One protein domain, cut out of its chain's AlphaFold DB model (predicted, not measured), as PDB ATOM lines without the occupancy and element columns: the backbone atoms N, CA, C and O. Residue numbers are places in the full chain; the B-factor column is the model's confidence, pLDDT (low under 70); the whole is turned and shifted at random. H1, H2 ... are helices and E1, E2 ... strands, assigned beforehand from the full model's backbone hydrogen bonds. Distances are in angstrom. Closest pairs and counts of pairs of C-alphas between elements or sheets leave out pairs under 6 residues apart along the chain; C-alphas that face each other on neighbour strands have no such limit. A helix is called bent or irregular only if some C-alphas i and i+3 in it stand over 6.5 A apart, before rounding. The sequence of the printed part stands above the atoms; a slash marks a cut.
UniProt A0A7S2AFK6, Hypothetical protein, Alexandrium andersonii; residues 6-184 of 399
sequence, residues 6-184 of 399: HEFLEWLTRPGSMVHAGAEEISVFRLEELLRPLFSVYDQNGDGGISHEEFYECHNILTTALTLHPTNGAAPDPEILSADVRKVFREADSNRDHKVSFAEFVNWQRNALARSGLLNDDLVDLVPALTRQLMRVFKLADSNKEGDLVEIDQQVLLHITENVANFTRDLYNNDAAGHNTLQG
ATOM      1  N   HIS A   6      69.022 107.361 125.264       59.16
ATOM      2  CA  HIS A   6      69.644 106.055 125.035       59.16
ATOM      3  C   HIS A   6      68.671 104.899 125.332       59.16
ATOM      4  O   HIS A   6      68.655 103.921 124.599       59.16
ATOM      5  N   GLU A   7      67.839 105.025 126.371       60.59
ATOM      6  CA  GLU A   7      66.846 104.022 126.778       60.59
ATOM      7  C   GLU A   7      65.723 103.923 125.732       60.59
ATOM      8  O   GLU A   7      65.244 102.839 125.405       60.59
ATOM      9  N   PHE A   8      65.347 105.060 125.140       64.44
ATOM     10  CA  PHE A   8      64.410 105.125 124.023       64.44
ATOM     11  C   PHE A   8      64.979 104.510 122.735       64.44
ATOM     12  O   PHE A   8      64.259 103.791 122.041       64.44
ATOM     13  N   LEU A   9      66.256 104.762 122.420       60.00
ATOM     14  CA  LEU A   9      66.927 104.141 121.274       60.00
ATOM     15  C   LEU A   9      67.059 102.629 121.456       60.00
ATOM     16  O   LEU A   9      66.655 101.891 120.567       60.00
ATOM     17  N   GLU A  10      67.515 102.173 122.622       61.00
ATOM     18  CA  GLU A  10      67.625 100.749 122.948       61.00
ATOM     19  C   GLU A  10      66.266 100.041 122.838       61.00
ATOM     20  O   GLU A  10      66.166  98.948 122.287       61.00
ATOM     21  N   TRP A  11      65.184 100.687 123.287       64.50
ATOM     22  CA  TRP A  11      63.826 100.173 123.111       64.50
ATOM     23  C   TRP A  11      63.422 100.045 121.632       64.50
ATOM     24  O   TRP A  11      62.774  99.067 121.257       64.50
ATOM     25  N   LEU A  12      63.828 100.997 120.786       59.53
ATOM     26  CA  LEU A  12      63.558 100.984 119.347       59.53
ATOM     27  C   LEU A  12      64.420  99.995 118.558       59.53
ATOM     28  O   LEU A  12      64.022  99.654 117.449       59.53
ATOM     29  N   THR A  13      65.552  99.529 119.079       59.50
ATOM     30  CA  THR A  13      66.505  98.679 118.338       59.50
ATOM     31  C   THR A  13      66.625  97.256 118.887       59.50
ATOM     32  O   THR A  13      67.497  96.502 118.454       59.50
ATOM     33  N   ARG A  14      65.751  96.864 119.823       65.81
ATOM     34  CA  ARG A  14      65.663  95.492 120.346       65.81
ATOM     35  C   ARG A  14      65.178  94.480 119.293       65.81
ATOM     36  O   ARG A  14      64.400  94.852 118.405       65.81
ATOM     37  N   PRO A  15      65.520  93.185 119.442       55.16
ATOM     38  CA  PRO A  15      65.136  92.130 118.514       55.16
ATOM     39  C   PRO A  15      63.611  91.997 118.477       55.16
ATOM     40  O   PRO A  15      62.980  91.595 119.453       55.16
ATOM     41  N   GLY A  16      63.003  92.378 117.352       53.22
ATOM     42  CA  GLY A  16      61.545  92.424 117.181       53.22
ATOM     43  C   GLY A  16      60.956  93.824 116.994       53.22
ATOM     44  O   GLY A  16      59.779  93.926 116.650       53.22
ATOM     45  N   SER A  17      61.749  94.887 117.149       60.12
ATOM     46  CA  SER A  17      61.380  96.222 116.674       60.12
ATOM     47  C   SER A  17      61.626  96.353 115.167       60.12
ATOM     48  O   SER A  17      62.603  95.824 114.640       60.12
ATOM     49  N   MET A  18      60.749  97.082 114.468       56.53
ATOM     50  CA  MET A  18      60.852  97.330 113.020       56.53
ATOM     51  C   MET A  18      61.882  98.409 112.660       56.53
ATOM     52  O   MET A  18      61.957  98.807 111.502       56.53
ATOM     53  N   VAL A  19      62.632  98.934 113.630       55.66
ATOM     54  CA  VAL A  19      63.472 100.122 113.456       55.66
ATOM     55  C   VAL A  19      64.941  99.782 113.729       55.66
ATOM     56  O   VAL A  19      65.283  99.191 114.749       55.66
ATOM     57  N   HIS A  20      65.812 100.150 112.797       54.28
ATOM     58  CA  HIS A  20      67.263 100.206 112.949       54.28
ATOM     59  C   HIS A  20      67.659 101.684 113.016       54.28
ATOM     60  O   HIS A  20      67.165 102.489 112.226       54.28
ATOM     61  N   ALA A  21      68.500 102.055 113.978       52.09
ATOM     62  CA  ALA A  21      68.984 103.419 114.141       52.09
ATOM     63  C   ALA A  21      70.502 103.417 113.957       52.09
ATOM     64  O   ALA A  21      71.243 103.169 114.903       52.09
ATOM     65  N   GLY A  22      70.950 103.674 112.727       54.91
ATOM     66  CA  GLY A  22      72.360 103.915 112.446       54.91
ATOM     67  C   GLY A  22      72.781 105.318 112.895       54.91
ATOM     68  O   GLY A  22      71.945 106.162 113.224       54.91
ATOM     69  N   ALA A  23      74.086 105.596 112.862       48.16
ATOM     70  CA  ALA A  23      74.649 106.885 113.275       48.16
ATOM     71  C   ALA A  23      74.090 108.103 112.498       48.16
ATOM     72  O   ALA A  23      74.152 109.221 113.009       48.16
ATOM     73  N   GLU A  24      73.532 107.899 111.296       47.22
ATOM     74  CA  GLU A  24      73.029 108.975 110.424       47.22
ATOM     75  C   GLU A  24      71.630 108.721 109.812       47.22
ATOM     76  O   GLU A  24      71.051 109.650 109.249       47.22
ATOM     77  N   GLU A  25      71.038 107.521 109.937       53.03
ATOM     78  CA  GLU A  25      69.732 107.211 109.327       53.03
ATOM     79  C   GLU A  25      68.928 106.163 110.121       53.03
ATOM     80  O   GLU A  25      69.479 105.216 110.685       53.03
ATOM     81  N   ILE A  26      67.601 106.338 110.152       58.34
ATOM     82  CA  ILE A  26      66.644 105.386 110.723       58.34
ATOM     83  C   ILE A  26      66.079 104.541 109.576       58.34
ATOM     84  O   ILE A  26      65.373 105.073 108.719       58.34
ATOM     85  N   SER A  27      66.351 103.238 109.562       63.03
ATOM     86  CA  SER A  27      65.870 102.315 108.528       63.03
ATOM     87  C   SER A  27      64.960 101.227 109.105       63.03
ATOM     88  O   SER A  27      64.852 101.051 110.320       63.03
ATOM     89  N   VAL A  28      64.233 100.520 108.236       66.31
ATOM     90  CA  VAL A  28      63.343  99.428 108.656       66.31
ATOM     91  C   VAL A  28      64.161  98.151 108.831       66.31
ATOM     92  O   VAL A  28      64.665  97.614 107.846       66.31
ATOM     93  N   PHE A  29      64.250  97.635 110.056       72.62
ATOM     94  CA  PHE A  29      64.876  96.340 110.318       72.62
ATOM     95  C   PHE A  29      63.893  95.205 110.020       72.62
ATOM     96  O   PHE A  29      62.840  95.097 110.653       72.62
ATOM     97  N   ARG A  30      64.235  94.347 109.055       79.31
ATOM     98  CA  ARG A  30      63.435  93.170 108.685       79.31
ATOM     99  C   ARG A  30      64.097  91.907 109.213       79.31
ATOM    100  O   ARG A  30      64.897  91.277 108.523       79.31
ATOM    101  N   LEU A  31      63.735  91.524 110.437       82.44
ATOM    102  CA  LEU A  31      64.228  90.298 111.073       82.44
ATOM    103  C   LEU A  31      63.958  89.059 110.202       82.44
ATOM    104  O   LEU A  31      64.768  88.139 110.159       82.44
ATOM    105  N   GLU A  32      62.841  89.046 109.475       85.75
ATOM    106  CA  GLU A  32      62.482  87.992 108.532       85.75
ATOM    107  C   GLU A  32      63.561  87.806 107.452       85.75
ATOM    108  O   GLU A  32      63.998  86.686 107.189       85.75
ATOM    109  N   GLU A  33      64.033  88.887 106.830       85.88
ATOM    110  CA  GLU A  33      65.045  88.799 105.769       85.88
ATOM    111  C   GLU A  33      66.383  88.288 106.315       85.88
ATOM    112  O   GLU A  33      67.026  87.452 105.681       85.88
ATOM    113  N   LEU A  34      66.745  88.710 107.530       85.94
ATOM    114  CA  LEU A  34      67.957  88.271 108.216       85.94
ATOM    115  C   LEU A  34      67.917  86.790 108.628       85.94
ATOM    116  O   LEU A  34      68.925  86.093 108.533       85.94
ATOM    117  N   LEU A  35      66.762  86.297 109.084       90.69
ATOM    118  CA  LEU A  35      66.590  84.913 109.542       90.69
ATOM    119  C   LEU A  35      66.373  83.917 108.402       90.69
ATOM    120  O   LEU A  35      66.516  82.713 108.612       90.69
ATOM    121  N   ARG A  36      66.028  84.382 107.199       91.69
ATOM    122  CA  ARG A  36      65.760  83.510 106.048       91.69
ATOM    123  C   ARG A  36      66.939  82.593 105.686       91.69
ATOM    124  O   ARG A  36      66.689  81.400 105.530       91.69
ATOM    125  N   PRO A  37      68.198  83.064 105.612       89.81
ATOM    126  CA  PRO A  37      69.346  82.181 105.423       89.81
ATOM    127  C   PRO A  37      69.469  81.105 106.507       89.81
ATOM    128  O   PRO A  37      69.735  79.953 106.184       89.81
ATOM    129  N   LEU A  38      69.236  81.456 107.777       92.12
ATOM    130  CA  LEU A  38      69.298  80.500 108.885       92.12
ATOM    131  C   LEU A  38      68.172  79.462 108.800       92.12
ATOM    132  O   LEU A  38      68.417  78.282 109.031       92.12
ATOM    133  N   PHE A  39      66.963  79.877 108.413       93.62
ATOM    134  CA  PHE A  39      65.851  78.962 108.154       93.62
ATOM    135  C   PHE A  39      66.203  77.950 107.062       93.62
ATOM    136  O   PHE A  39      66.001  76.760 107.260       93.62
ATOM    137  N   SER A  40      66.798  78.394 105.952       93.00
ATOM    138  CA  SER A  40      67.233  77.501 104.868       93.00
ATOM    139  C   SER A  40      68.330  76.515 105.275       93.00
ATOM    140  O   SER A  40      68.536  75.525 104.589       93.00
ATOM    141  N   VAL A  41      69.059  76.779 106.362       92.44
ATOM    142  CA  VAL A  41      70.016  75.812 106.921       92.44
ATOM    143  C   VAL A  41      69.313  74.732 107.738       92.44
ATOM    144  O   VAL A  41      69.775  73.595 107.750       92.44
ATOM    145  N   TYR A  42      68.213  75.079 108.408       93.50
ATOM    146  CA  TYR A  42      67.366  74.100 109.082       93.50
ATOM    147  C   TYR A  42      66.554  73.276 108.073       93.50
ATOM    148  O   TYR A  42      66.545  72.058 108.168       93.50
ATOM    149  N   ASP A  43      65.911  73.921 107.101       94.94
ATOM    150  CA  ASP A  43      65.145  73.292 106.013       94.94
ATOM    151  C   ASP A  43      66.092  72.736 104.932       94.94
ATOM    152  O   ASP A  43      66.262  73.316 103.857       94.94
ATOM    153  N   GLN A  44      66.778  71.637 105.251       90.06
ATOM    154  CA  GLN A  44      67.806  71.043 104.392       90.06
ATOM    155  C   GLN A  44      67.245  70.530 103.067       90.06
ATOM    156  O   GLN A  44      67.926  70.593 102.039       90.06
ATOM    157  N   ASN A  45      66.027  69.985 103.085       90.88
ATOM    158  CA  ASN A  45      65.391  69.451 101.885       90.88
ATOM    159  C   ASN A  45      64.716  70.544 101.026       90.88
ATOM    160  O   ASN A  45      64.399  70.287  99.860       90.88
ATOM    161  N   GLY A  46      64.554  71.759 101.566       91.94
ATOM    162  CA  GLY A  46      64.000  72.916 100.870       91.94
ATOM    163  C   GLY A  46      62.502  72.804 100.586       91.94
ATOM    164  O   GLY A  46      62.022  73.404  99.618       91.94
ATOM    165  N   ASP A  47      61.764  72.015 101.371       92.75
ATOM    166  CA  ASP A  47      60.324  71.810 101.195       92.75
ATOM    167  C   ASP A  47      59.473  72.965 101.756       92.75
ATOM    168  O   ASP A  47      58.255  73.006 101.540       92.75
ATOM    169  N   GLY A  48      60.115  73.944 102.401       91.12
ATOM    170  CA  GLY A  48      59.489  75.140 102.946       91.12
ATOM    171  C   GLY A  48      59.009  74.998 104.391       91.12
ATOM    172  O   GLY A  48      58.408  75.947 104.909       91.12
ATOM    173  N   GLY A  49      59.266  73.866 105.052       93.56
ATOM    174  CA  GLY A  49      58.972  73.656 106.466       93.56
ATOM    175  C   GLY A  49      59.996  72.750 107.143       93.56
ATOM    176  O   GLY A  49      60.294  71.663 106.674       93.56
ATOM    177  N   ILE A  50      60.480  73.157 108.314       95.38
ATOM    178  CA  ILE A  50      61.481  72.378 109.048       95.38
ATOM    179  C   ILE A  50      60.791  71.174 109.693       95.38
ATOM    180  O   ILE A  50      59.924  71.333 110.558       95.38
ATOM    181  N   SER A  51      61.182  69.970 109.288       95.00
ATOM    182  CA  SER A  51      60.726  68.721 109.901       95.00
ATOM    183  C   SER A  51      61.304  68.518 111.306       95.00
ATOM    184  O   SER A  51      62.270  69.162 111.725       95.00
ATOM    185  N   HIS A  52      60.722  67.587 112.064       93.50
ATOM    186  CA  HIS A  52      61.225  67.240 113.394       93.50
ATOM    187  C   HIS A  52      62.670  66.710 113.340       93.50
ATOM    188  O   HIS A  52      63.480  67.040 114.207       93.50
ATOM    189  N   GLU A  53      63.008  65.911 112.327       92.56
ATOM    190  CA  GLU A  53      64.354  65.378 112.105       92.56
ATOM    191  C   GLU A  53      65.372  66.486 111.810       92.56
ATOM    192  O   GLU A  53      66.422  66.534 112.451       92.56
ATOM    193  N   GLU A  54      65.041  67.408 110.905       94.06
ATOM    194  CA  GLU A  54      65.887  68.553 110.545       94.06
ATOM    195  C   GLU A  54      66.136  69.488 111.734       94.06
ATOM    196  O   GLU A  54      67.269  69.907 111.998       94.06
ATOM    197  N   PHE A  55      65.083  69.767 112.509       92.81
ATOM    198  CA  PHE A  55      65.203  70.559 113.728       92.81
ATOM    199  C   PHE A  55      66.117  69.873 114.746       92.81
ATOM    200  O   PHE A  55      66.974  70.522 115.349       92.81
ATOM    201  N   TYR A  56      65.951  68.561 114.931       91.44
ATOM    202  CA  TYR A  56      66.750  67.763 115.856       91.44
ATOM    203  C   TYR A  56      68.230  67.736 115.462       91.44
ATOM    204  O   TYR A  56      69.096  67.885 116.324       91.44
ATOM    205  N   GLU A  57      68.535  67.582 114.175       90.56
ATOM    206  CA  GLU A  57      69.909  67.576 113.678       90.56
ATOM    207  C   GLU A  57      70.603  68.922 113.916       90.56
ATOM    208  O   GLU A  57      71.673  68.960 114.531       90.56
ATOM    209  N   CYS A  58      69.966  70.032 113.527       90.69
ATOM    210  CA  CYS A  58      70.502  71.369 113.784       90.69
ATOM    211  C   CYS A  58      70.689  71.625 115.282       90.69
ATOM    212  O   CYS A  58      71.748  72.089 115.707       90.69
ATOM    213  N   HIS A  59      69.689  71.290 116.098       89.56
ATOM    214  CA  HIS A  59      69.757  71.476 117.544       89.56
ATOM    215  C   HIS A  59      70.903  70.668 118.170       89.56
ATOM    216  O   HIS A  59      71.626  71.188 119.018       89.56
ATOM    217  N   ASN A  60      71.135  69.435 117.711       89.00
ATOM    218  CA  ASN A  60      72.259  68.619 118.170       89.00
ATOM    219  C   ASN A  60      73.618  69.185 117.778       89.00
ATOM    220  O   ASN A  60      74.558  69.079 118.562       89.00
ATOM    221  N   ILE A  61      73.756  69.771 116.587       90.25
ATOM    222  CA  ILE A  61      75.008  70.422 116.181       90.25
ATOM    223  C   ILE A  61      75.326  71.571 117.140       90.25
ATOM    224  O   ILE A  61      76.457  71.670 117.621       90.25
ATOM    225  N   LEU A  62      74.328  72.397 117.463       89.88
ATOM    226  CA  LEU A  62      74.483  73.513 118.395       89.88
ATOM    227  C   LEU A  62      74.859  73.026 119.805       89.88
ATOM    228  O   LEU A  62      75.842  73.499 120.374       89.88
ATOM    229  N   THR A  63      74.137  72.050 120.359       87.75
ATOM    230  CA  THR A  63      74.408  71.524 121.712       87.75
ATOM    231  C   THR A  63      75.737  70.776 121.798       87.75
ATOM    232  O   THR A  63      76.475  70.927 122.774       87.75
ATOM    233  N   THR A  64      76.094  70.016 120.761       87.00
ATOM    234  CA  THR A  64      77.385  69.321 120.681       87.00
ATOM    235  C   THR A  64      78.533  70.323 120.613       87.00
ATOM    236  O   THR A  64      79.522  70.155 121.321       87.00
ATOM    237  N   ALA A  65      78.402  71.392 119.820       87.62
ATOM    238  CA  ALA A  65      79.406  72.450 119.745       87.62
ATOM    239  C   ALA A  65      79.652  73.102 121.117       87.62
ATOM    240  O   ALA A  65      80.804  73.242 121.528       87.62
ATOM    241  N   LEU A  66      78.583  73.428 121.852       86.25
ATOM    242  CA  LEU A  66      78.674  73.979 123.210       86.25
ATOM    243  C   LEU A  66      79.368  73.013 124.180       86.25
ATOM    244  O   LEU A  66      80.262  73.421 124.920       86.25
ATOM    245  N   THR A  67      79.016  71.726 124.106       86.38
ATOM    246  CA  THR A  67      79.578  70.667 124.961       86.38
ATOM    247  C   THR A  67      81.065  70.428 124.693       86.38
ATOM    248  O   THR A  67      81.832  70.195 125.626       86.38
ATOM    249  N   LEU A  68      81.489  70.472 123.425       85.19
ATOM    250  CA  LEU A  68      82.887  70.271 123.030       85.19
ATOM    251  C   LEU A  68      83.783  71.459 123.397       85.19
ATOM    252  O   LEU A  68      84.974  71.268 123.636       85.19
ATOM    253  N   HIS A  69      83.217  72.665 123.458       83.62
ATOM    254  CA  HIS A  69      83.954  73.899 123.728       83.62
ATOM    255  C   HIS A  69      83.362  74.642 124.929       83.62
ATOM    256  O   HIS A  69      82.801  75.727 124.747       83.62
ATOM    257  N   PRO A  70      83.453  74.087 126.153       78.56
ATOM    258  CA  PRO A  70      82.916  74.727 127.344       78.56
ATOM    259  C   PRO A  70      83.700  76.001 127.665       78.56
ATOM    260  O   PRO A  70      84.932  76.019 127.687       78.56
ATOM    261  N   THR A  71      82.994  77.084 127.964       69.31
ATOM    262  CA  THR A  71      83.596  78.286 128.538       69.31
ATOM    263  C   THR A  71      83.909  78.020 130.011       69.31
ATOM    264  O   THR A  71      83.023  77.647 130.773       69.31
ATOM    265  N   ASN A  72      85.164  78.219 130.435       57.31
ATOM    266  CA  ASN A  72      85.632  78.063 131.826       57.31
ATOM    267  C   ASN A  72      85.013  79.120 132.778       57.31
ATOM    268  O   ASN A  72      85.726  79.925 133.371       57.31
ATOM    269  N   GLY A  73      83.683  79.167 132.891       51.97
ATOM    270  CA  GLY A  73      82.932  80.067 133.771       51.97
ATOM    271  C   GLY A  73      82.730  81.502 133.264       51.97
ATOM    272  O   GLY A  73      82.203  82.315 134.012       51.97
ATOM    273  N   ALA A  74      83.132  81.830 132.031       54.16
ATOM    274  CA  ALA A  74      83.032  83.196 131.492       54.16
ATOM    275  C   ALA A  74      81.647  83.548 130.914       54.16
ATOM    276  O   ALA A  74      81.266  84.712 130.927       54.16
ATOM    277  N   ALA A  75      80.907  82.553 130.417       60.00
ATOM    278  CA  ALA A  75      79.528  82.691 129.954       60.00
ATOM    279  C   ALA A  75      78.816  81.331 130.104       60.00
ATOM    280  O   ALA A  75      79.434  80.315 129.756       60.00
ATOM    281  N   PRO A  76      77.582  81.279 130.643       65.00
ATOM    282  CA  PRO A  76      76.795  80.048 130.690       65.00
ATOM    283  C   PRO A  76      76.394  79.599 129.276       65.00
ATOM    284  O   PRO A  76      76.441  80.389 128.336       65.00
ATOM    285  N   ASP A  77      76.021  78.330 129.115       76.00
ATOM    286  CA  ASP A  77      75.418  77.865 127.864       76.00
ATOM    287  C   ASP A  77      73.935  78.289 127.795       76.00
ATOM    288  O   ASP A  77      73.272  78.357 128.839       76.00
ATOM    289  N   PRO A  78      73.382  78.539 126.592       73.44
ATOM    290  CA  PRO A  78      72.009  79.005 126.444       73.44
ATOM    291  C   PRO A  78      70.980  78.024 127.008       73.44
ATOM    292  O   PRO A  78      70.903  76.864 126.595       73.44
ATOM    293  N   GLU A  79      70.104  78.512 127.888       74.38
ATOM    294  CA  GLU A  79      69.071  77.690 128.533       74.38
ATOM    295  C   GLU A  79      68.126  77.043 127.503       74.38
ATOM    296  O   GLU A  79      67.743  75.881 127.651       74.38
ATOM    297  N   ILE A  80      67.836  77.749 126.401       71.19
ATOM    298  CA  ILE A  80      66.996  77.255 125.296       71.19
ATOM    299  C   ILE A  80      67.560  75.992 124.625       71.19
ATOM    300  O   ILE A  80      66.798  75.192 124.089       71.19
ATOM    301  N   LEU A  81      68.879  75.786 124.682       75.81
ATOM    302  CA  LEU A  81      69.560  74.613 124.124       75.81
ATOM    303  C   LEU A  81      69.828  73.527 125.171       75.81
ATOM    304  O   LEU A  81      70.146  72.397 124.822       75.81
ATOM    305  N   SER A  82      69.672  73.847 126.456       68.56
ATOM    306  CA  SER A  82      69.708  72.859 127.542       68.56
ATOM    307  C   SER A  82      68.379  72.106 127.710       68.56
ATOM    308  O   SER A  82      68.323  71.051 128.347       68.56
ATOM    309  N   ALA A  83      67.294  72.648 127.148       72.12
ATOM    310  CA  ALA A  83      65.971  72.050 127.194       72.12
ATOM    311  C   ALA A  83      65.864  70.820 126.276       72.12
ATOM    312  O   ALA A  83      66.526  70.716 125.250       72.12
ATOM    313  N   ASP A  84      64.970  69.888 126.625       81.25
ATOM    314  CA  ASP A  84      64.621  68.760 125.753       81.25
ATOM    315  C   ASP A  84      64.160  69.286 124.386       81.25
ATOM    316  O   ASP A  84      63.132  69.960 124.291       81.25
ATOM    317  N   VAL A  85      64.901  68.949 123.331       84.62
ATOM    318  CA  VAL A  85      64.647  69.349 121.939       84.62
ATOM    319  C   VAL A  85      63.205  69.104 121.489       84.62
ATOM    320  O   VAL A  85      62.658  69.899 120.732       84.62
ATOM    321  N   ARG A  86      62.521  68.075 122.012       85.56
ATOM    322  CA  ARG A  86      61.099  67.821 121.707       85.56
ATOM    323  C   ARG A  86      60.166  68.859 122.322       85.56
ATOM    324  O   ARG A  86      59.053  69.070 121.845       85.56
ATOM    325  N   LYS A  87      60.551  69.457 123.450       86.31
ATOM    326  CA  LYS A  87      59.828  70.592 124.039       86.31
ATOM    327  C   LYS A  87      60.072  71.841 123.205       86.31
ATOM    328  O   LYS A  87      59.093  72.460 122.816       86.31
ATOM    329  N   VAL A  88      61.327  72.115 122.849       87.25
ATOM    330  CA  VAL A  88      61.689  73.275 122.019       87.25
ATOM    331  C   VAL A  88      60.990  73.219 120.656       87.25
ATOM    332  O   VAL A  88      60.397  74.205 120.235       87.25
ATOM    333  N   PHE A  89      60.950  72.048 120.011       90.06
ATOM    334  CA  PHE A  89      60.223  71.858 118.754       90.06
ATOM    335  C   PHE A  89      58.728  72.169 118.901       90.06
ATOM    336  O   PHE A  89      58.168  72.878 118.079       90.06
ATOM    337  N   ARG A  90      58.079  71.697 119.975       88.88
ATOM    338  CA  ARG A  90      56.654  71.979 120.239       88.88
ATOM    339  C   ARG A  90      56.363  73.442 120.569       88.88
ATOM    340  O   ARG A  90      55.215  73.856 120.469       88.88
ATOM    341  N   GLU A  91      57.356  74.186 121.040       87.50
ATOM    342  CA  GLU A  91      57.237  75.632 121.239       87.50
ATOM    343  C   GLU A  91      57.363  76.390 119.914       87.50
ATOM    344  O   GLU A  91      56.722  77.426 119.748       87.50
ATOM    345  N   ALA A  92      58.160  75.872 118.976       88.69
ATOM    346  CA  ALA A  92      58.286  76.425 117.633       88.69
ATOM    347  C   ALA A  92      57.061  76.092 116.755       88.69
ATOM    348  O   ALA A  92      56.481  76.999 116.166       88.69
ATOM    349  N   ASP A  93      56.629  74.828 116.725       93.62
ATOM    350  CA  ASP A  93      55.445  74.323 116.007       93.62
ATOM    351  C   ASP A  93      54.147  74.754 116.723       93.62
ATOM    352  O   ASP A  93      53.563  74.039 117.548       93.62
ATOM    353  N   SER A  94      53.725  75.991 116.455       88.56
ATOM    354  CA  SER A  94      52.606  76.640 117.141       88.56
ATOM    355  C   SER A  94      51.255  76.098 116.676       88.56
ATOM    356  O   SER A  94      50.313  76.021 117.476       88.56
ATOM    357  N   ASN A  95      51.141  75.735 115.397       91.19
ATOM    358  CA  ASN A  95      49.915  75.198 114.812       91.19
ATOM    359  C   ASN A  95      49.777  73.664 114.981       91.19
ATOM    360  O   ASN A  95      48.669  73.144 114.815       91.19
ATOM    361  N   ARG A  96      50.847  72.974 115.410       91.62
ATOM    362  CA  ARG A  96      50.940  71.521 115.629       91.62
ATOM    363  C   ARG A  96      50.756  70.703 114.356       91.62
ATOM    364  O   ARG A  96      50.145  69.631 114.405       91.62
ATOM    365  N   ASP A  97      51.254  71.201 113.232       92.31
ATOM    366  CA  ASP A  97      51.228  70.494 111.951       92.31
ATOM    367  C   ASP A  97      52.422  69.539 111.759       92.31
ATOM    368  O   ASP A  97      52.530  68.884 110.718       92.31
ATOM    369  N   HIS A  98      53.250  69.381 112.800       91.56
ATOM    370  CA  HIS A  98      54.466  68.567 112.825       91.56
ATOM    371  C   HIS A  98      55.596  69.095 111.934       91.56
ATOM    372  O   HIS A  98      56.576  68.380 111.698       91.56
ATOM    373  N   LYS A  99      55.493  70.342 111.480       93.88
ATOM    374  CA  LYS A  99      56.548  71.087 110.808       93.88
ATOM    375  C   LYS A  99      56.650  72.480 111.429       93.88
ATOM    376  O   LYS A  99      55.752  72.950 112.109       93.88
ATOM    377  N   VAL A 100      57.781  73.145 111.225       94.81
ATOM    378  CA  VAL A 100      57.936  74.555 111.600       94.81
ATOM    379  C   VAL A 100      57.993  75.371 110.323       94.81
ATOM    380  O   VAL A 100      58.973  75.324 109.575       94.81
ATOM    381  N   SER A 101      56.930  76.126 110.061       94.94
ATOM    382  CA  SER A 101      56.892  77.065 108.943       94.94
ATOM    383  C   SER A 101      57.858  78.236 109.163       94.94
ATOM    384  O   SER A 101      58.251  78.555 110.287       94.94
ATOM    385  N   PHE A 102      58.209  78.952 108.094       93.25
ATOM    386  CA  PHE A 102      59.080  80.127 108.206       93.25
ATOM    387  C   PHE A 102      58.536  81.194 109.176       93.25
ATOM    388  O   PHE A 102      59.295  81.795 109.933       93.25
ATOM    389  N   ALA A 103      57.217  81.412 109.193       90.31
ATOM    390  CA  ALA A 103      56.593  82.372 110.102       90.31
ATOM    391  C   ALA A 103      56.719  81.940 111.573       90.31
ATOM    392  O   ALA A 103      57.009  82.767 112.440       90.31
ATOM    393  N   GLU A 104      56.544  80.647 111.848       92.12
ATOM    394  CA  GLU A 104      56.729  80.065 113.178       92.12
ATOM    395  C   GLU A 104      58.185  80.134 113.628       92.12
ATOM    396  O   GLU A 104      58.455  80.554 114.751       92.12
ATOM    397  N   PHE A 105      59.125  79.840 112.727       92.69
ATOM    398  CA  PHE A 105      60.555  79.973 112.986       92.69
ATOM    399  C   PHE A 105      60.939  81.410 113.354       92.69
ATOM    400  O   PHE A 105      61.617  81.628 114.357       92.69
ATOM    401  N   VAL A 106      60.476  82.407 112.592       89.56
ATOM    402  CA  VAL A 106      60.734  83.825 112.898       89.56
ATOM    403  C   VAL A 106      60.157  84.200 114.261       89.56
ATOM    404  O   VAL A 106      60.817  84.891 115.036       89.56
ATOM    405  N   ASN A 107      58.941  83.753 114.578       87.25
ATOM    406  CA  ASN A 107      58.311  84.061 115.858       87.25
ATOM    407  C   ASN A 107      59.047  83.403 117.036       87.25
ATOM    408  O   ASN A 107      59.281  84.043 118.062       87.25
ATOM    409  N   TRP A 108      59.456  82.146 116.873       89.25
ATOM    410  CA  TRP A 108      60.273  81.425 117.841       89.25
ATOM    411  C   TRP A 108      61.611  82.136 118.082       89.25
ATOM    412  O   TRP A 108      61.938  82.448 119.229       89.25
ATOM    413  N   GLN A 109      62.322  82.505 117.013       88.94
ATOM    414  CA  GLN A 109      63.590  83.224 117.117       88.94
ATOM    415  C   GLN A 109      63.434  84.608 117.734       88.94
ATOM    416  O   GLN A 109      64.227  84.993 118.586       88.94
ATOM    417  N   ARG A 110      62.374  85.345 117.395       85.50
ATOM    418  CA  ARG A 110      62.072  86.635 118.027       85.50
ATOM    419  C   ARG A 110      61.953  86.499 119.548       85.50
ATOM    420  O   ARG A 110      62.513  87.312 120.275       85.50
ATOM    421  N   ASN A 111      61.297  85.446 120.037       83.69
ATOM    422  CA  ASN A 111      61.159  85.184 121.474       83.69
ATOM    423  C   ASN A 111      62.458  84.704 122.141       83.69
ATOM    424  O   ASN A 111      62.637  84.908 123.347       83.69
ATOM    425  N   ALA A 112      63.335  84.028 121.396       83.19
ATOM    426  CA  ALA A 112      64.655  83.627 121.875       83.19
ATOM    427  C   ALA A 112      65.588  84.845 121.988       83.19
ATOM    428  O   ALA A 112      66.142  85.103 123.053       83.19
ATOM    429  N   LEU A 113      65.669  85.654 120.929       83.81
ATOM    430  CA  LEU A 113      66.520  86.845 120.845       83.81
ATOM    431  C   LEU A 113      66.048  87.985 121.753       83.81
ATOM    432  O   LEU A 113      66.862  88.738 122.272       83.81
ATOM    433  N   ALA A 114      64.745  88.107 122.021       77.44
ATOM    434  CA  ALA A 114      64.238  89.112 122.960       77.44
ATOM    435  C   ALA A 114      64.838  88.975 124.373       77.44
ATOM    436  O   ALA A 114      64.812  89.932 125.148       77.44
ATOM    437  N   ARG A 115      65.368  87.792 124.717       74.00
ATOM    438  CA  ARG A 115      66.008  87.518 126.007       74.00
ATOM    439  C   ARG A 115      67.519  87.729 125.990       74.00
ATOM    440  O   ARG A 115      68.085  87.825 127.070       74.00
ATOM    441  N   SER A 116      68.151  87.841 124.817       73.50
ATOM    442  CA  SER A 116      69.614  87.899 124.722       73.50
ATOM    443  C   SER A 116      70.221  89.277 124.975       73.50
ATOM    444  O   SER A 116      71.425  89.403 125.170       73.50
ATOM    445  N   GLY A 117      69.397  90.329 124.988       70.94
ATOM    446  CA  GLY A 117      69.873  91.698 125.195       70.94
ATOM    447  C   GLY A 117      70.708  92.251 124.035       70.94
ATOM    448  O   GLY A 117      71.351  93.275 124.220       70.94
ATOM    449  N   LEU A 118      70.698  91.592 122.870       75.50
ATOM    450  CA  LEU A 118      71.329  92.069 121.636       75.50
ATOM    451  C   LEU A 118      70.521  93.205 120.993       75.50
ATOM    452  O   LEU A 118      69.310  93.297 121.179       75.50
ATOM    453  N   LEU A 119      71.171  94.015 120.159       76.25
ATOM    454  CA  LEU A 119      70.533  95.005 119.282       76.25
ATOM    455  C   LEU A 119      70.496  94.438 117.870       76.25
ATOM    456  O   LEU A 119      71.243  93.525 117.517       76.25
ATOM    457  N   ASN A 120      69.641  95.030 117.045       74.44
ATOM    458  CA  ASN A 120      69.520  94.688 115.634       74.44
ATOM    459  C   ASN A 120      70.876  94.685 114.900       74.44
ATOM    460  O   ASN A 120      71.093  93.808 114.071       74.44
ATOM    461  N   ASP A 121      71.796  95.589 115.243       68.44
ATOM    462  CA  ASP A 121      73.123  95.714 114.622       68.44
ATOM    463  C   ASP A 121      73.980  94.462 114.838       68.44
ATOM    464  O   ASP A 121      74.552  93.935 113.888       68.44
ATOM    465  N   ASP A 122      73.987  93.914 116.055       75.88
ATOM    466  CA  ASP A 122      74.727  92.683 116.346       75.88
ATOM    467  C   ASP A 122      74.122  91.483 115.612       75.88
ATOM    468  O   ASP A 122      74.836  90.573 115.187       75.88
ATOM    469  N   LEU A 123      72.796  91.466 115.438       80.88
ATOM    470  CA  LEU A 123      72.122  90.386 114.722       80.88
ATOM    471  C   LEU A 123      72.536  90.341 113.247       80.88
ATOM    472  O   LEU A 123      72.667  89.242 112.702       80.88
ATOM    473  N   VAL A 124      72.755  91.506 112.620       78.88
ATOM    474  CA  VAL A 124      73.209  91.609 111.221       78.88
ATOM    475  C   VAL A 124      74.532  90.875 111.015       78.88
ATOM    476  O   VAL A 124      74.712  90.249 109.973       78.88
ATOM    477  N   ASP A 125      75.410  90.860 112.015       77.31
ATOM    478  CA  ASP A 125      76.693  90.159 111.937       77.31
ATOM    479  C   ASP A 125      76.598  88.703 112.421       77.31
ATOM    480  O   ASP A 125      77.102  87.778 111.766       77.31
ATOM    481  N   LEU A 126      75.916  88.465 113.545       82.81
ATOM    482  CA  LEU A 126      75.863  87.160 114.208       82.81
ATOM    483  C   LEU A 126      75.058  86.120 113.426       82.81
ATOM    484  O   LEU A 126      75.512  84.983 113.265       82.81
ATOM    485  N   VAL A 127      73.872  86.482 112.920       87.88
ATOM    486  CA  VAL A 127      72.981  85.518 112.251       87.88
ATOM    487  C   VAL A 127      73.616  84.971 110.966       87.88
ATOM    488  O   VAL A 127      73.679  83.742 110.815       87.88
ATOM    489  N   PRO A 128      74.161  85.799 110.050       83.88
ATOM    490  CA  PRO A 128      74.839  85.287 108.863       83.88
ATOM    491  C   PRO A 128      76.108  84.512 109.212       83.88
ATOM    492  O   PRO A 128      76.435  83.530 108.543       83.88
ATOM    493  N   ALA A 129      76.834  84.911 110.260       81.50
ATOM    494  CA  ALA A 129      78.021  84.191 110.689       81.50
ATOM    495  C   ALA A 129      77.691  82.780 111.205       81.50
ATOM    496  O   ALA A 129      78.293  81.820 110.712       81.50
ATOM    497  N   LEU A 130      76.693  82.633 112.083       88.94
ATOM    498  CA  LEU A 130      76.202  81.331 112.548       88.94
ATOM    499  C   LEU A 130      75.702  80.472 111.380       88.94
ATOM    500  O   LEU A 130      76.109  79.318 111.246       88.94
ATOM    501  N   THR A 131      74.893  81.056 110.491       88.81
ATOM    502  CA  THR A 131      74.378  80.391 109.282       88.81
ATOM    503  C   THR A 131      75.521  79.814 108.442       88.81
ATOM    504  O   THR A 131      75.504  78.642 108.067       88.81
ATOM    505  N   ARG A 132      76.566  80.616 108.183       85.12
ATOM    506  CA  ARG A 132      77.756  80.180 107.436       85.12
ATOM    507  C   ARG A 132      78.481  79.029 108.126       85.12
ATOM    508  O   ARG A 132      78.901  78.102 107.436       85.12
ATOM    509  N   GLN A 133      78.637  79.072 109.451       86.88
ATOM    510  CA  GLN A 133      79.295  77.983 110.177       86.88
ATOM    511  C   GLN A 133      78.475  76.691 110.128       86.88
ATOM    512  O   GLN A 133      79.036  75.644 109.812       86.88
ATOM    513  N   LEU A 134      77.160  76.756 110.342       89.75
ATOM    514  CA  LEU A 134      76.284  75.585 110.267       89.75
ATOM    515  C   LEU A 134      76.302  74.938 108.876       89.75
ATOM    516  O   LEU A 134      76.528  73.735 108.771       89.75
ATOM    517  N   MET A 135      76.198  75.727 107.798       88.69
ATOM    518  CA  MET A 135      76.335  75.203 106.428       88.69
ATOM    519  C   MET A 135      77.651  74.450 106.213       88.69
ATOM    520  O   MET A 135      77.697  73.466 105.476       88.69
ATOM    521  N   ARG A 136      78.746  74.914 106.824       84.31
ATOM    522  CA  ARG A 136      80.050  74.248 106.712       84.31
ATOM    523  C   ARG A 136      80.092  72.940 107.489       84.31
ATOM    524  O   ARG A 136      80.700  71.997 106.990       84.31
ATOM    525  N   VAL A 137      79.458  72.878 108.665       88.50
ATOM    526  CA  VAL A 137      79.310  71.626 109.423       88.50
ATOM    527  C   VAL A 137      78.564  70.596 108.580       88.50
ATOM    528  O   VAL A 137      79.068  69.490 108.424       88.50
ATOM    529  N   PHE A 138      77.440  70.974 107.963       87.56
ATOM    530  CA  PHE A 138      76.678  70.072 107.092       87.56
ATOM    531  C   PHE A 138      77.494  69.584 105.895       87.56
ATOM    532  O   PHE A 138      77.616  68.381 105.688       87.56
ATOM    533  N   LYS A 139      78.170  70.492 105.180       85.06
ATOM    534  CA  LYS A 139      79.048  70.112 104.059       85.06
ATOM    535  C   LYS A 139      80.153  69.141 104.478       85.06
ATOM    536  O   LYS A 139      80.444  68.201 103.750       85.06
ATOM    537  N   LEU A 140      80.772  69.361 105.639       82.19
ATOM    538  CA  LEU A 140      81.788  68.454 106.180       82.19
ATOM    539  C   LEU A 140      81.203  67.096 106.578       82.19
ATOM    540  O   LEU A 140      81.843  66.072 106.351       82.19
ATOM    541  N   ALA A 141      80.006  67.080 107.165       81.75
ATOM    542  CA  ALA A 141      79.311  65.849 107.524       81.75
ATOM    543  C   ALA A 141      78.967  65.019 106.280       81.75
ATOM    544  O   ALA A 141      79.121  63.798 106.306       81.75
ATOM    545  N   ASP A 142      78.575  65.667 105.183       81.62
ATOM    546  CA  ASP A 142      78.313  64.997 103.911       81.62
ATOM    547  C   ASP A 142      79.597  64.454 103.272       81.62
ATOM    548  O   ASP A 142      79.638  63.272 102.933       81.62
ATOM    549  N   SER A 143      80.686  65.230 103.237       77.31
ATOM    550  CA  SER A 143      81.996  64.729 102.774       77.31
ATOM    551  C   SER A 143      82.522  63.556 103.615       77.31
ATOM    552  O   SER A 143      83.214  62.678 103.105       77.31
ATOM    553  N   ASN A 144      82.178  63.489 104.907       77.12
ATOM    554  CA  ASN A 144      82.534  62.351 105.759       77.12
ATOM    555  C   ASN A 144      81.771  61.071 105.406       77.12
ATOM    556  O   ASN A 144      82.341  59.983 105.469       77.12
ATOM    557  N   LYS A 145      80.493  61.179 105.018       74.44
ATOM    558  CA  LYS A 145      79.703  60.020 104.564       74.44
ATOM    559  C   LYS A 145      80.316  59.385 103.310       74.44
ATOM    560  O   LYS A 145      80.169  58.182 103.113       74.44
ATOM    561  N   GLU A 146      81.020  60.178 102.505       74.44
ATOM    562  CA  GLU A 146      81.721  59.745 101.292       74.44
ATOM    563  C   GLU A 146      83.121  59.159 101.572       74.44
ATOM    564  O   GLU A 146      83.685  58.492 100.708       74.44
ATOM    565  N   GLY A 147      83.645  59.303 102.798       72.25
ATOM    566  CA  GLY A 147      84.933  58.735 103.221       72.25
ATOM    567  C   GLY A 147      86.164  59.589 102.896       72.25
ATOM    568  O   GLY A 147      87.284  59.104 103.043       72.25
ATOM    569  N   ASP A 148      85.971  60.853 102.507       68.62
ATOM    570  CA  ASP A 148      87.020  61.723 101.949       68.62
ATOM    571  C   ASP A 148      87.679  62.681 102.968       68.62
ATOM    572  O   ASP A 148      88.423  63.583 102.580       68.62
ATOM    573  N   LEU A 149      87.446  62.522 104.279       67.00
ATOM    574  CA  LEU A 149      88.021  63.439 105.277       67.00
ATOM    575  C   LEU A 149      89.538  63.265 105.440       67.00
ATOM    576  O   LEU A 149      90.028  62.213 105.858       67.00
ATOM    577  N   VAL A 150      90.277  64.354 105.230       71.88
ATOM    578  CA  VAL A 150      91.719  64.443 105.495       71.88
ATOM    579  C   VAL A 150      91.960  64.973 106.922       71.88
ATOM    580  O   VAL A 150      91.102  65.617 107.517       71.88
ATOM    581  N   GLU A 151      93.148  64.753 107.499       69.62
ATOM    582  CA  GLU A 151      93.544  65.274 108.829       69.62
ATOM    583  C   GLU A 151      93.333  66.800 108.972       69.62
ATOM    584  O   GLU A 151      92.950  67.296 110.033       69.62
ATOM    585  N   ILE A 152      93.506  67.550 107.877       63.78
ATOM    586  CA  ILE A 152      93.233  68.995 107.814       63.78
ATOM    587  C   ILE A 152      91.744  69.282 108.063       63.78
ATOM    588  O   ILE A 152      91.417  70.230 108.777       63.78
ATOM    589  N   ASP A 153      90.836  68.451 107.546       73.44
ATOM    590  CA  ASP A 153      89.396  68.636 107.732       73.44
ATOM    591  C   ASP A 153      88.968  68.440 109.189       73.44
ATOM    592  O   ASP A 153      88.037  69.104 109.641       73.44
ATOM    593  N   GLN A 154      89.670  67.597 109.956       76.56
ATOM    594  CA  GLN A 154      89.402  67.414 111.387       76.56
ATOM    595  C   GLN A 154      89.756  68.665 112.199       76.56
ATOM    596  O   GLN A 154      88.968  69.103 113.037       76.56
ATOM    597  N   GLN A 155      90.912  69.282 111.929       76.00
ATOM    598  CA  GLN A 155      91.297  70.543 112.576       76.00
ATOM    599  C   GLN A 155      90.343  71.680 112.193       76.00
ATOM    600  O   GLN A 155      89.931  72.470 113.045       76.00
ATOM    601  N   VAL A 156      89.942  71.729 110.920       76.62
ATOM    602  CA  VAL A 156      88.942  72.679 110.424       76.62
ATOM    603  C   VAL A 156      87.596  72.469 111.125       76.62
ATOM    604  O   VAL A 156      86.989  73.445 111.561       76.62
ATOM    605  N   LEU A 157      87.138  71.225 111.292       83.50
ATOM    606  CA  LEU A 157      85.889  70.907 111.990       83.50
ATOM    607  C   LEU A 157      85.929  71.331 113.463       83.50
ATOM    608  O   LEU A 157      84.963  71.912 113.959       83.50
ATOM    609  N   LEU A 158      87.043  71.097 114.162       84.06
ATOM    610  CA  LEU A 158      87.218  71.554 115.543       84.06
ATOM    611  C   LEU A 158      87.111  73.079 115.656       84.06
ATOM    612  O   LEU A 158      86.447  73.582 116.557       84.06
ATOM    613  N   HIS A 159      87.692  73.820 114.713       80.06
ATOM    614  CA  HIS A 159      87.575  75.275 114.722       80.06
ATOM    615  C   HIS A 159      86.174  75.769 114.322       80.06
ATOM    616  O   HIS A 159      85.659  76.724 114.900       80.06
ATOM    617  N   ILE A 160      85.514  75.120 113.357       83.25
ATOM    618  CA  ILE A 160      84.128  75.454 112.998       83.25
ATOM    619  C   ILE A 160      83.204  75.204 114.192       83.25
ATOM    620  O   ILE A 160      82.387  76.063 114.503       83.25
ATOM    621  N   THR A 161      83.345  74.071 114.884       87.50
ATOM    622  CA  THR A 161      82.546  73.764 116.082       87.50
ATOM    623  C   THR A 161      82.804  74.756 117.216       87.50
ATOM    624  O   THR A 161      81.850  75.176 117.863       87.50
ATOM    625  N   GLU A 162      84.043  75.220 117.402       85.44
ATOM    626  CA  GLU A 162      84.366  76.307 118.341       85.44
ATOM    627  C   GLU A 162      83.615  77.599 117.976       85.44
ATOM    628  O   GLU A 162      82.975  78.225 118.823       85.44
ATOM    629  N   ASN A 163      83.635  77.981 116.696       84.38
ATOM    630  CA  ASN A 163      82.926  79.163 116.214       84.38
ATOM    631  C   ASN A 163      81.410  79.021 116.374       84.38
ATOM    632  O   ASN A 163      80.772  79.961 116.840       84.38
ATOM    633  N   VAL A 164      80.831  77.861 116.035       88.75
ATOM    634  CA  VAL A 164      79.404  77.576 116.264       88.75
ATOM    635  C   VAL A 164      79.070  77.770 117.737       88.75
ATOM    636  O   VAL A 164      78.118  78.484 118.033       88.75
ATOM    637  N   ALA A 165      79.862  77.212 118.656       87.19
ATOM    638  CA  ALA A 165      79.635  77.356 120.092       87.19
ATOM    639  C   ALA A 165      79.639  78.831 120.526       87.19
ATOM    640  O   ALA A 165      78.726  79.277 121.218       87.19
ATOM    641  N   ASN A 166      80.626  79.602 120.065       84.44
ATOM    642  CA  ASN A 166      80.749  81.025 120.375       84.44
ATOM    643  C   ASN A 166      79.563  81.836 119.841       84.44
ATOM    644  O   ASN A 166      78.915  82.524 120.621       84.44
ATOM    645  N   PHE A 167      79.214  81.691 118.560       86.38
ATOM    646  CA  PHE A 167      78.061  82.382 117.971       86.38
ATOM    647  C   PHE A 167      76.746  82.002 118.640       86.38
ATOM    648  O   PHE A 167      75.862  82.834 118.797       86.38
ATOM    649  N   THR A 168      76.611  80.741 119.038       88.44
ATOM    650  CA  THR A 168      75.416  80.238 119.712       88.44
ATOM    651  C   THR A 168      75.262  80.863 121.098       88.44
ATOM    652  O   THR A 168      74.159  81.270 121.461       88.44
ATOM    653  N   ARG A 169      76.359  80.990 121.855       85.75
ATOM    654  CA  ARG A 169      76.374  81.725 123.129       85.75
ATOM    655  C   ARG A 169      76.046  83.191 122.921       85.75
ATOM    656  O   ARG A 169      75.161  83.699 123.594       85.75
ATOM    657  N   ASP A 170      76.712  83.834 121.967       82.44
ATOM    658  CA  ASP A 170      76.512  85.253 121.675       82.44
ATOM    659  C   ASP A 170      75.049  85.531 121.280       82.44
ATOM    660  O   ASP A 170      74.476  86.521 121.719       82.44
ATOM    661  N   LEU A 171      74.416  84.632 120.513       84.12
ATOM    662  CA  LEU A 171      73.054  84.808 120.007       84.12
ATOM    663  C   LEU A 171      71.960  84.537 121.058       84.12
ATOM    664  O   LEU A 171      70.937  85.225 121.061       84.12
ATOM    665  N   TYR A 172      72.147  83.535 121.926       84.94
ATOM    666  CA  TYR A 172      71.076  82.997 122.779       84.94
ATOM    667  C   TYR A 172      71.315  83.108 124.293       84.94
ATOM    668  O   TYR A 172      70.468  82.646 125.061       84.94
ATOM    669  N   ASN A 173      72.428  83.683 124.757       82.00
ATOM    670  CA  ASN A 173      72.636  83.896 126.192       82.00
ATOM    671  C   ASN A 173      71.849  85.087 126.724       82.00
ATOM    672  O   ASN A 173      71.827  86.141 126.111       82.00
ATOM    673  N   ASN A 174      71.284  84.924 127.921       68.88
ATOM    674  CA  ASN A 174      70.416  85.907 128.577       68.88
ATOM    675  C   ASN A 174      71.167  87.081 129.250       68.88
ATOM    676  O   ASN A 174      70.540  87.898 129.928       68.88
ATOM    677  N   ASP A 175      72.496  87.153 129.135       60.47
ATOM    678  CA  ASP A 175      73.287  88.170 129.830       60.47
ATOM    679  C   ASP A 175      73.305  89.487 129.041       60.47
ATOM    680  O   ASP A 175      73.920  89.599 127.983       60.47
ATOM    681  N   ALA A 176      72.703  90.527 129.629       49.03
ATOM    682  CA  ALA A 176      72.602  91.901 129.113       49.03
ATOM    683  C   ALA A 176      73.952  92.622 128.859       49.03
ATOM    684  O   ALA A 176      73.979  93.819 128.582       49.03
ATOM    685  N   ALA A 177      75.085  91.923 128.970       46.38
ATOM    686  CA  ALA A 177      76.427  92.437 128.703       46.38
ATOM    687  C   ALA A 177      76.860  92.307 127.223       46.38
ATOM    688  O   ALA A 177      77.941  92.789 126.873       46.38
ATOM    689  N   GLY A 178      76.032  91.684 126.368       47.75
ATOM    690  CA  GLY A 178      76.375  91.264 125.000       47.75
ATOM    691  C   GLY A 178      77.005  92.338 124.104       47.75
ATOM    692  O   GLY A 178      77.963  92.038 123.387       47.75
ATOM    693  N   HIS A 179      76.572  93.598 124.212       49.44
ATOM    694  CA  HIS A 179      77.082  94.689 123.367       49.44
ATOM    695  C   HIS A 179      78.575  94.961 123.480       49.44
ATOM    696  O   HIS A 179      79.233  95.232 122.478       49.44
ATOM    697  N   ASN A 180      79.132  94.901 124.689       44.91
ATOM    698  CA  ASN A 180      80.522  95.307 124.894       44.91
ATOM    699  C   ASN A 180      81.515  94.188 124.549       44.91
ATOM    700  O   ASN A 180      82.680  94.464 124.274       44.91
ATOM    701  N   THR A 181      81.075  92.928 124.540       48.66
ATOM    702  CA  THR A 181      81.923  91.769 124.211       48.66
ATOM    703  C   THR A 181      82.068  91.516 122.711       48.66
ATOM    704  O   THR A 181      83.070  90.931 122.295       48.66
ATOM    705  N   LEU A 182      81.117  91.975 121.892       50.88
ATOM    706  CA  LEU A 182      81.136  91.777 120.439       50.88
ATOM    707  C   LEU A 182      82.059  92.767 119.712       50.88
ATOM    708  O   LEU A 182      82.692  92.390 118.727       50.88
ATOM    709  N   GLN A 183      82.260  93.975 120.257       43.84
ATOM    710  CA  GLN A 183      83.090  95.044 119.668       43.84
ATOM    711  C   GLN A 183      84.595  94.722 119.505       43.84
ATOM    712  O   GLN A 183      85.349  95.551 118.999       43.84
ATOM    713  N   GLY A 184      85.055  93.527 119.893       43.12
ATOM    714  CA  GLY A 184      86.435  93.066 119.678       43.12
ATOM    715  C   GLY A 184      86.587  91.850 118.757       43.12
ATOM    716  O   GLY A 184      87.711  91.521 118.374       43.12
TER     717      GLY A 184
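Overview. This is residues 6 to 184 of the 399 residues of the protein "Hypothetical protein" of Alexandrium andersonii (UniProt A0A7S2AFK6). A long helical hairpin, H7 and H8, runs lengthwise, with H2 side by side with residues 124 to 135 of H7 and H3 crossing H8. H6 packs on H2, H5 packs on H3, a two-strand sheet E3 E4 lies where H3 and H6 begin, and a small piece of H1 and the strand hairpin E1 E2 makes the end of the long axis away from the turn between H7 and H8. The printed part has 179 residues, with named elements in the order H1 E1 E2 H2 E3 H3 H4 H5 E4 H6 H7 H8 H9. It is mostly helix, both sheets are antiparallel, and it is compact, with a radius of gyration of the C-alphas of 16.8 A and spans of 54 by 40 by 29 A.

Arrangement. H1, residues 6 to 13, comes closest to E1, residues 19 to 21, at the C-alphas of Thr 13 and His 20, 5.7 A apart. E1 and E2, residues 26 to 28, form an antiparallel hairpin, with N 20 and O 27 within hydrogen-bond range at 2.8 A. H2, residues 31 to 42, is only just irregular: C-alphas 34 and 37 are 6.8 A apart. E3, residues 49 to 51, is antiparallel to E4, residues 99 to 101, with N 50 and O 100 within hydrogen-bond range at 2.9 A. H3, residues 52 to 68, is the hub, touching four helices. With residues 59 to 63 it touches H4, residues 79 to 82; the closest C-alphas are Thr 63 and Leu 81, 6.2 A. H5, residues 85 to 92, touches residues 52 to 59 of H3 at a steep tilt of 59 degrees, closest at C-alphas Val 85 and Tyr 56, 6.6 A. H6, residues 102 to 113, touches H2 about perpendicular at 73 degrees with its residues 102 to 106, closest at C-alphas Val 106 and Glu 32, 6.3 A. H7, residues 120 to 145, touches H2 with residues 124 to 135 at a shallow tilt of 12 degrees, closest at C-alphas Thr 131 and Leu 38, 5.1 A. H8, residues 151 to 172, makes a helical hairpin with H7 at 32 degrees, only just shallow, closest at C-alphas Phe 167 and Leu 130, 5.8 A. Residues 161 to 168 of H8 touch residues 62 to 68 of H3, about perpendicular at 80 degrees, closest at C-alphas Ala 165 and Leu 66, 4.7 A. H9, residues 178 to 182, touches no helix. Every O i to N i+4 pair is within hydrogen-bond range in H1, H3, H5, H6, H8 and H9, against 6 of 8 in H2 and 20 of 22 in H7; H4 is too short for one.

Along the chain. C-alpha 6 of H1 is at (69.644, 106.055, 125.035) and C-alpha 182 of H9 at (81.136, 91.777, 120.439). H7 is 37.8 A long, H8 31.8 A and H3 23.9 A.

Size, cuts and confidence. The farthest C-alphas, Phe 8 and Gly 147, are 54.8 A apart. There is no cut and no long link. Mean pLDDT of the printed part is 78.2; residues 6 to 28, 71 to 76 and 174 to 184 are among those under 70.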